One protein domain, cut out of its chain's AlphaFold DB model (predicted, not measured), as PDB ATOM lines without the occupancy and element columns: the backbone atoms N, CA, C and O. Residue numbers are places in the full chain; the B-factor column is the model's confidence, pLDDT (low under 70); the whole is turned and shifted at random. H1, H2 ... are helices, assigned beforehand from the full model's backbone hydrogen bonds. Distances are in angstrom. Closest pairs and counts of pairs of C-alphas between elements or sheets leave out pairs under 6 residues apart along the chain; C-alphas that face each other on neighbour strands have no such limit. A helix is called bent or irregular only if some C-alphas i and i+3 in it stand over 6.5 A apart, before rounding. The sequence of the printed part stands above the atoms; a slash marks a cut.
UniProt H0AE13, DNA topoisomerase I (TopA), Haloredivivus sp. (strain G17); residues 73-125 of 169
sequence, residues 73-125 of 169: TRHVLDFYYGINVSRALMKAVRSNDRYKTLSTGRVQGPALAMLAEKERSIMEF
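AT A GLANCE: This is residues 73 to 125 of the 169 residues of the protein "DNA topoisomerase I (TopA)" of Haloredivivus sp. (strain G17) (UniProt H0AE13). A long helix, H1, forms one side of an open, flat shape; the chain then folds back along it as a link, and a second helix, H2, points away, with residues 113 to 125 sticking out. The 53 printed residues hold two named helices, H1 then H2, and no named strand; the class is all helix. The whole is loose, with a radius of gyration of the C-alphas of 13.8 A and spans of 41 by 33 by 11 A.

HOW THE PARTS SIT: Look first at H1, residues 73 to 96, and then at H2, residues 108 to 123: they are apart. In H2 every O i to N i+4 pair is within hydrogen-bond range; in H1, 18 of 20 are. H1 is irregular, but only just: C-alphas 92 and 95 are 6.8 A apart.

IN THESE COORDINATES: Find C-alpha 73 at (-2.318, 87.611, -67.124); from there H1 runs 35.7 A to C-alpha 96. H2 runs 22.5 A from C-alpha 108 at (-2.134, 91.822, -49.435) to C-alpha 123 at (7.445, 97.087, -29.776).

THE WHOLE: The C-alphas farthest apart, of Thr 73 and Phe 125, are 42.3 A apart. The printed part has no cut. The link from H1 to H2 is long, 11 residues. Confidence is low, under 70, at residues 95 to 99.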
ATOM      1  N   THR A  73      -3.384  88.377 -67.780       96.19
ATOM      2  CA  THR A  73      -2.318  87.611 -67.124       96.19
ATOM      3  C   THR A  73      -2.228  87.962 -65.643       96.19
ATOM      4  O   THR A  73      -2.186  87.069 -64.795       96.19
ATOM      5  N   ARG A  74      -2.254  89.256 -65.299       96.12
ATOM      6  CA  ARG A  74      -2.241  89.700 -63.901       96.12
ATOM      7  C   ARG A  74      -3.452  89.181 -63.124       96.12
ATOM      8  O   ARG A  74      -3.261  88.656 -62.029       96.12
ATOM      9  N   HIS A  75      -4.663  89.281 -63.677       94.62
ATOM     10  CA  HIS A  75      -5.888  88.774 -63.039       94.62
ATOM     11  C   HIS A  75      -5.816  87.266 -62.776       94.62
ATOM     12  O   HIS A  75      -6.129  86.806 -61.676       94.62
ATOM     13  N   VAL A  76      -5.341  86.495 -63.757       95.88
ATOM     14  CA  VAL A  76      -5.159  85.041 -63.642       95.88
ATOM     15  C   VAL A  76      -4.114  84.694 -62.576       95.88
ATOM     16  O   VAL A  76      -4.354  83.831 -61.728       95.88
ATOM     17  N   LEU A  77      -2.972  85.385 -62.573       95.62
ATOM     18  CA  LEU A  77      -1.922  85.192 -61.572       95.62
ATOM     19  C   LEU A  77      -2.405  85.529 -60.159       95.62
ATOM     20  O   LEU A  77      -2.177  84.749 -59.232       95.62
ATOM     21  N   ASP A  78      -3.095  86.657 -59.989       95.69
ATOM     22  CA  ASP A  78      -3.634  87.083 -58.697       95.69
ATOM     23  C   ASP A  78      -4.676  86.084 -58.176       95.69
ATOM     24  O   ASP A  78      -4.662  85.748 -56.988       95.69
ATOM     25  N   PHE A  79      -5.509  85.527 -59.063       95.88
ATOM     26  CA  PHE A  79      -6.446  84.464 -58.714       95.88
ATOM     27  C   PHE A  79      -5.729  83.189 -58.258       95.88
ATOM     28  O   PHE A  79      -6.014  82.687 -57.166       95.88
ATOM     29  N   TYR A  80      -4.780  82.673 -59.050       96.25
ATOM     30  CA  TYR A  80      -4.050  81.450 -58.704       96.25
ATOM     31  C   TYR A  80      -3.262  81.600 -57.409       96.25
ATOM     32  O   TYR A  80      -3.293  80.704 -56.563       96.25
ATOM     33  N   TYR A  81      -2.572  82.723 -57.227       95.31
ATOM     34  CA  TYR A  81      -1.829  82.984 -56.004       95.31
ATOM     35  C   TYR A  81      -2.783  83.100 -54.812       95.31
ATOM     36  O   TYR A  81      -2.636  82.387 -53.819       95.31
ATOM     37  N   GLY A  82      -3.803  83.956 -54.927       94.94
ATOM     38  CA  GLY A  82      -4.750  84.226 -53.853       94.94
ATOM     39  C   GLY A  82      -5.459  82.962 -53.375       94.94
ATOM     40  O   GLY A  82      -5.465  82.671 -52.177       94.94
ATOM     41  N   ILE A  83      -6.000  82.161 -54.297       95.31
ATOM     42  CA  ILE A  83      -6.771  80.970 -53.936       95.31
ATOM     43  C   ILE A  83      -5.892  79.864 -53.346       95.31
ATOM     44  O   ILE A  83      -6.270  79.251 -52.344       95.31
ATOM     45  N   ASN A  84      -4.719  79.609 -53.931       95.12
ATOM     46  CA  ASN A  84      -3.865  78.503 -53.507       95.12
ATOM     47  C   ASN A  84      -3.178  78.813 -52.180       95.12
ATOM     48  O   ASN A  84      -3.223  77.988 -51.264       95.12
ATOM     49  N   VAL A  85      -2.597  80.008 -52.042       94.06
ATOM     50  CA  VAL A  85      -1.868  80.375 -50.824       94.06
ATOM     51  C   VAL A  85      -2.837  80.579 -49.660       94.06
ATOM     52  O   VAL A  85      -2.575  80.072 -48.572       94.06
ATOM     53  N   SER A  86      -4.004  81.197 -49.878       93.56
ATOM     54  CA  SER A  86      -5.022  81.314 -48.820       93.56
ATOM     55  C   SER A  86      -5.507  79.943 -48.340       93.56
ATOM     56  O   SER A  86      -5.607  79.704 -47.137       93.56
ATOM     57  N   ARG A  87      -5.758  78.990 -49.251       92.00
ATOM     58  CA  ARG A  87      -6.154  77.619 -48.876       92.00
ATOM     59  C   ARG A  87      -5.057  76.878 -48.120       92.00
ATOM     60  O   ARG A  87      -5.356  76.209 -47.129       92.00
ATOM     61  N   ALA A  88      -3.807  76.999 -48.564       91.81
ATOM     62  CA  ALA A  88      -2.662  76.413 -47.876       91.81
ATOM     63  C   ALA A  88      -2.511  76.989 -46.459       91.81
ATOM     64  O   ALA A  88      -2.379  76.227 -45.502       91.81
ATOM     65  N   LEU A  89      -2.630  78.313 -46.317       90.12
ATOM     66  CA  LEU A  89      -2.571  79.015 -45.038       90.12
ATOM     67  C   LEU A  89      -3.678  78.548 -44.089       90.12
ATOM     68  O   LEU A  89      -3.389  78.146 -42.964       90.12
ATOM     69  N   MET A  90      -4.931  78.517 -44.556       89.88
ATOM     70  CA  MET A  90      -6.059  78.008 -43.769       89.88
ATOM     71  C   MET A  90      -5.829  76.564 -43.313       89.88
ATOM     72  O   MET A  90      -6.092  76.238 -42.157       89.88
ATOM     73  N   LYS A  91      -5.307  75.695 -44.192       88.94
ATOM     74  CA  LYS A  91      -4.990  74.303 -43.843       88.94
ATOM     75  C   LYS A  91      -3.892  74.213 -42.780       88.94
ATOM     76  O   LYS A  91      -4.019  73.388 -41.880       88.94
ATOM     77  N   ALA A  92      -2.859  75.049 -42.870       87.88
ATOM     78  CA  ALA A  92      -1.750  75.069 -41.919       87.88
ATOM     79  C   ALA A  92      -2.183  75.519 -40.516       87.88
ATOM     80  O   ALA A  92      -1.730  74.955 -39.526       87.88
ATOM     81  N   VAL A  93      -3.094  76.493 -40.410       85.56
ATOM     82  CA  VAL A  93      -3.543  76.997 -39.099       85.56
ATOM     83  C   VAL A  93      -4.698  76.199 -38.492       85.56
ATOM     84  O   VAL A  93      -4.944  76.319 -37.292       85.56
ATOM     85  N   ARG A  94      -5.380  75.357 -39.282       75.12
ATOM     86  CA  ARG A  94      -6.545  74.562 -38.850       75.12
ATOM     87  C   ARG A  94      -6.247  73.631 -37.670       75.12
ATOM     88  O   ARG A  94      -7.164  73.307 -36.926       75.12
ATOM     89  N   SER A  95      -4.993  73.220 -37.473       68.25
ATOM     90  CA  SER A  95      -4.579  72.382 -36.339       68.25
ATOM     91  C   SER A  95      -4.611  73.093 -34.980       68.25
ATOM     92  O   SER A  95      -4.481  72.424 -33.965       68.25
ATOM     93  N   ASN A  96      -4.781  74.421 -34.937       64.19
ATOM     94  CA  ASN A  96      -4.721  75.225 -33.705       64.19
ATOM     95  C   ASN A  96      -6.100  75.527 -33.077       64.19
ATOM     96  O   ASN A  96      -6.239  76.523 -32.371       64.19
ATOM     97  N   ASP A  97      -7.131  74.727 -33.376       61.12
ATOM     98  CA  ASP A  97      -8.503  74.814 -32.820       61.12
ATOM     99  C   ASP A  97      -9.222  76.177 -32.959       61.12
ATOM    100  O   ASP A  97     -10.297  76.416 -32.408       61.12
ATOM    101  N   ARG A  98      -8.665  77.092 -33.757       62.94
ATOM    102  CA  ARG A  98      -9.278  78.372 -34.109       62.94
ATOM    103  C   ARG A  98      -9.623  78.351 -35.588       62.94
ATOM    104  O   ARG A  98      -8.766  78.606 -36.431       62.94
ATOM    105  N   TYR A  99     -10.886  78.082 -35.916       61.34
ATOM    106  CA  TYR A  99     -11.399  78.350 -37.259       61.34
ATOM    107  C   TYR A  99     -11.372  79.860 -37.503       61.34
ATOM    108  O   TYR A  99     -12.286  80.588 -37.126       61.34
ATOM    109  N   LYS A 100     -10.293  80.338 -38.120       73.00
ATOM    110  CA  LYS A 100     -10.205  81.683 -38.680       73.00
ATOM    111  C   LYS A 100      -9.983  81.567 -40.177       73.00
ATOM    112  O   LYS A 100      -9.049  80.903 -40.622       73.00
ATOM    113  N   THR A 101     -10.843  82.227 -40.942       81.19
ATOM    114  CA  THR A 101     -10.621  82.432 -42.371       81.19
ATOM    115  C   THR A 101      -9.431  83.364 -42.518       81.19
ATOM    116  O   THR A 101      -9.501  84.526 -42.125       81.19
ATOM    117  N   LEU A 102      -8.329  82.835 -43.042       87.88
ATOM    118  CA  LEU A 102      -7.146  83.614 -43.372       87.88
ATOM    119  C   LEU A 102      -7.043  83.726 -44.887       87.88
ATOM    120  O   LEU A 102      -7.195  82.734 -45.602       87.88
ATOM    121  N   SER A 103      -6.767  84.934 -45.358       91.81
ATOM    122  CA  SER A 103      -6.487  85.215 -46.758       91.81
ATOM    123  C   SER A 103      -5.097  85.807 -46.903       91.81
ATOM    124  O   SER A 103      -4.569  86.467 -46.008       91.81
ATOM    125  N   THR A 104      -4.494  85.547 -48.050       94.12
ATOM    126  CA  THR A 104      -3.290  86.232 -48.487       94.12
ATOM    127  C   THR A 104      -3.250  86.252 -50.005       94.12
ATOM    128  O   THR A 104      -3.832  85.403 -50.682       94.12
ATOM    129  N   GLY A 105      -2.569  87.252 -50.538       94.44
ATOM    130  CA  GLY A 105      -2.456  87.502 -51.961       94.44
ATOM    131  C   GLY A 105      -1.110  88.131 -52.271       94.44
ATOM    132  O   GLY A 105      -0.408  88.583 -51.363       94.44
ATOM    133  N   ARG A 106      -0.776  88.199 -53.560       95.12
ATOM    134  CA  ARG A 106       0.484  88.781 -54.036       95.12
ATOM    135  C   ARG A 106       0.692  90.222 -53.547       95.12
ATOM    136  O   ARG A 106       1.825  90.617 -53.331       95.12
ATOM    137  N   VAL A 107      -0.392  90.976 -53.333       95.19
ATOM    138  CA  VAL A 107      -0.362  92.357 -52.810       95.19
ATOM    139  C   VAL A 107      -0.631  92.412 -51.302       95.19
ATOM    140  O   VAL A 107       0.134  93.010 -50.552       95.19
ATOM    141  N   GLN A 108      -1.700  91.758 -50.838       94.19
ATOM    142  CA  GLN A 108      -2.134  91.822 -49.435       94.19
ATOM    143  C   GLN A 108      -1.098  91.240 -48.460       94.19
ATOM    144  O   GLN A 108      -0.913  91.781 -47.373       94.19
ATOM    145  N   GLY A 109      -0.421  90.151 -48.842       94.50
ATOM    146  CA  GLY A 109       0.575  89.484 -48.001       94.50
ATOM    147  C   GLY A 109       1.786  90.375 -47.704       94.50
ATOM    148  O   GLY A 109       2.053  90.635 -46.531       94.50
ATOM    149  N   PRO A 110       2.491  90.889 -48.731       96.25
ATOM    150  CA  PRO A 110       3.605  91.816 -48.533       96.25
ATOM    151  C   PRO A 110       3.210  93.104 -47.805       96.25
ATOM    152  O   PRO A 110       3.940  93.539 -46.921       96.25
ATOM    153  N   ALA A 111       2.038  93.675 -48.106       97.19
ATOM    154  CA  ALA A 111       1.561  94.876 -47.419       97.19
ATOM    155  C   ALA A 111       1.399  94.645 -45.905       97.19
ATOM    156  O   ALA A 111       1.865  95.447 -45.096       97.19
ATOM    157  N   LEU A 112       0.799  93.515 -45.512       96.38
ATOM    158  CA  LEU A 112       0.683  93.146 -44.102       96.38
ATOM    159  C   LEU A 112       2.052  92.861 -43.471       96.38
ATOM    160  O   LEU A 112       2.262  93.209 -42.314       96.38
ATOM    161  N   ALA A 113       2.980  92.253 -44.214       96.56
ATOM    162  CA  ALA A 113       4.330  91.993 -43.725       96.56
ATOM    163  C   ALA A 113       5.078  93.295 -43.397       96.56
ATOM    164  O   ALA A 113       5.667  93.390 -42.327       96.56
ATOM    165  N   MET A 114       4.991  94.314 -44.260       97.88
ATOM    166  CA  MET A 114       5.588  95.632 -44.002       97.88
ATOM    167  C   MET A 114       5.016  96.286 -42.740       97.88
ATOM    168  O   MET A 114       5.764  96.826 -41.929       97.88
ATOM    169  N   LEU A 115       3.694  96.212 -42.553       97.94
ATOM    170  CA  LEU A 115       3.043  96.752 -41.359       97.94
ATOM    171  C   LEU A 115       3.454  95.986 -40.094       97.94
ATOM    172  O   LEU A 115       3.782  96.603 -39.087       97.94
ATOM    173  N   ALA A 116       3.457  94.654 -40.154       97.88
ATOM    174  CA  ALA A 116       3.849  93.809 -39.030       97.88
ATOM    175  C   ALA A 116       5.311  94.033 -38.630       97.88
ATOM    176  O   ALA A 116       5.624  94.033 -37.444       97.88
ATOM    177  N   GLU A 117       6.196  94.250 -39.603       98.06
ATOM    178  CA  GLU A 117       7.598  94.566 -39.348       98.06
ATOM    179  C   GLU A 117       7.754  95.919 -38.655       98.06
ATOM    180  O   GLU A 117       8.462  96.037 -37.656       98.06
ATOM    181  N   LYS A 118       7.023  96.937 -39.125       98.00
ATOM    182  CA  LYS A 118       7.021  98.246 -38.473       98.00
ATOM    183  C   LYS A 118       6.511  98.154 -37.036       98.00
ATOM    184  O   LYS A 118       7.123  98.736 -36.146       98.00
ATOM    185  N   GLU A 119       5.437  97.409 -36.806       98.19
ATOM    186  CA  GLU A 119       4.877  97.212 -35.467       98.19
ATOM    187  C   GLU A 119       5.879  96.527 -34.529       98.19
ATOM    188  O   GLU A 119       6.076  96.986 -33.408       98.19
ATOM    189  N   ARG A 120       6.583  95.488 -34.996       97.88
ATOM    190  CA  ARG A 120       7.652  94.848 -34.212       97.88
ATOM    191  C   ARG A 120       8.762  95.828 -33.858       97.88
ATOM    192  O   ARG A 120       9.121  95.904 -32.693       97.88
ATOM    193  N   SER A 121       9.216  96.639 -34.816       97.44
ATOM    194  CA  SER A 121      10.245  97.654 -34.547       97.44
ATOM    195  C   SER A 121       9.813  98.685 -33.498       97.44
ATOM    196  O   SER A 121      10.650  99.211 -32.777       97.44
ATOM    197  N   ILE A 122       8.511  98.980 -33.405       97.44
ATOM    198  CA  ILE A 122       7.957  99.877 -32.384       97.44
ATOM    199  C   ILE A 122       7.891  99.162 -31.030       97.44
ATOM    200  O   ILE A 122       8.209  99.763 -30.012       97.44
ATOM    201  N   MET A 123       7.490  97.888 -31.005       97.38
ATOM    202  CA  MET A 123       7.445  97.087 -29.776       97.38
ATOM    203  C   MET A 123       8.838  96.822 -29.189       97.38
ATOM    204  O   MET A 123       8.968  96.713 -27.975       97.38
ATOM    205  N   GLU A 124       9.851  96.702 -30.045       97.19
ATOM    206  CA  GLU A 124      11.258  96.501 -29.677       97.19
ATOM    207  C   GLU A 124      11.997  97.822 -29.406       97.19
ATOM    208  O   GLU A 124      13.164  97.799 -29.028       97.19
ATOM    209  N   PHE A 125      11.344  98.974 -29.599       96.94
ATOM    210  CA  PHE A 125      11.960 100.274 -29.363       96.94
ATOM    211  C   PHE A 125      12.126 100.528 -27.862       96.94
ATOM    212  O   PHE A 125      11.152 100.768 -27.145       96.94
TER     213      PHE A 125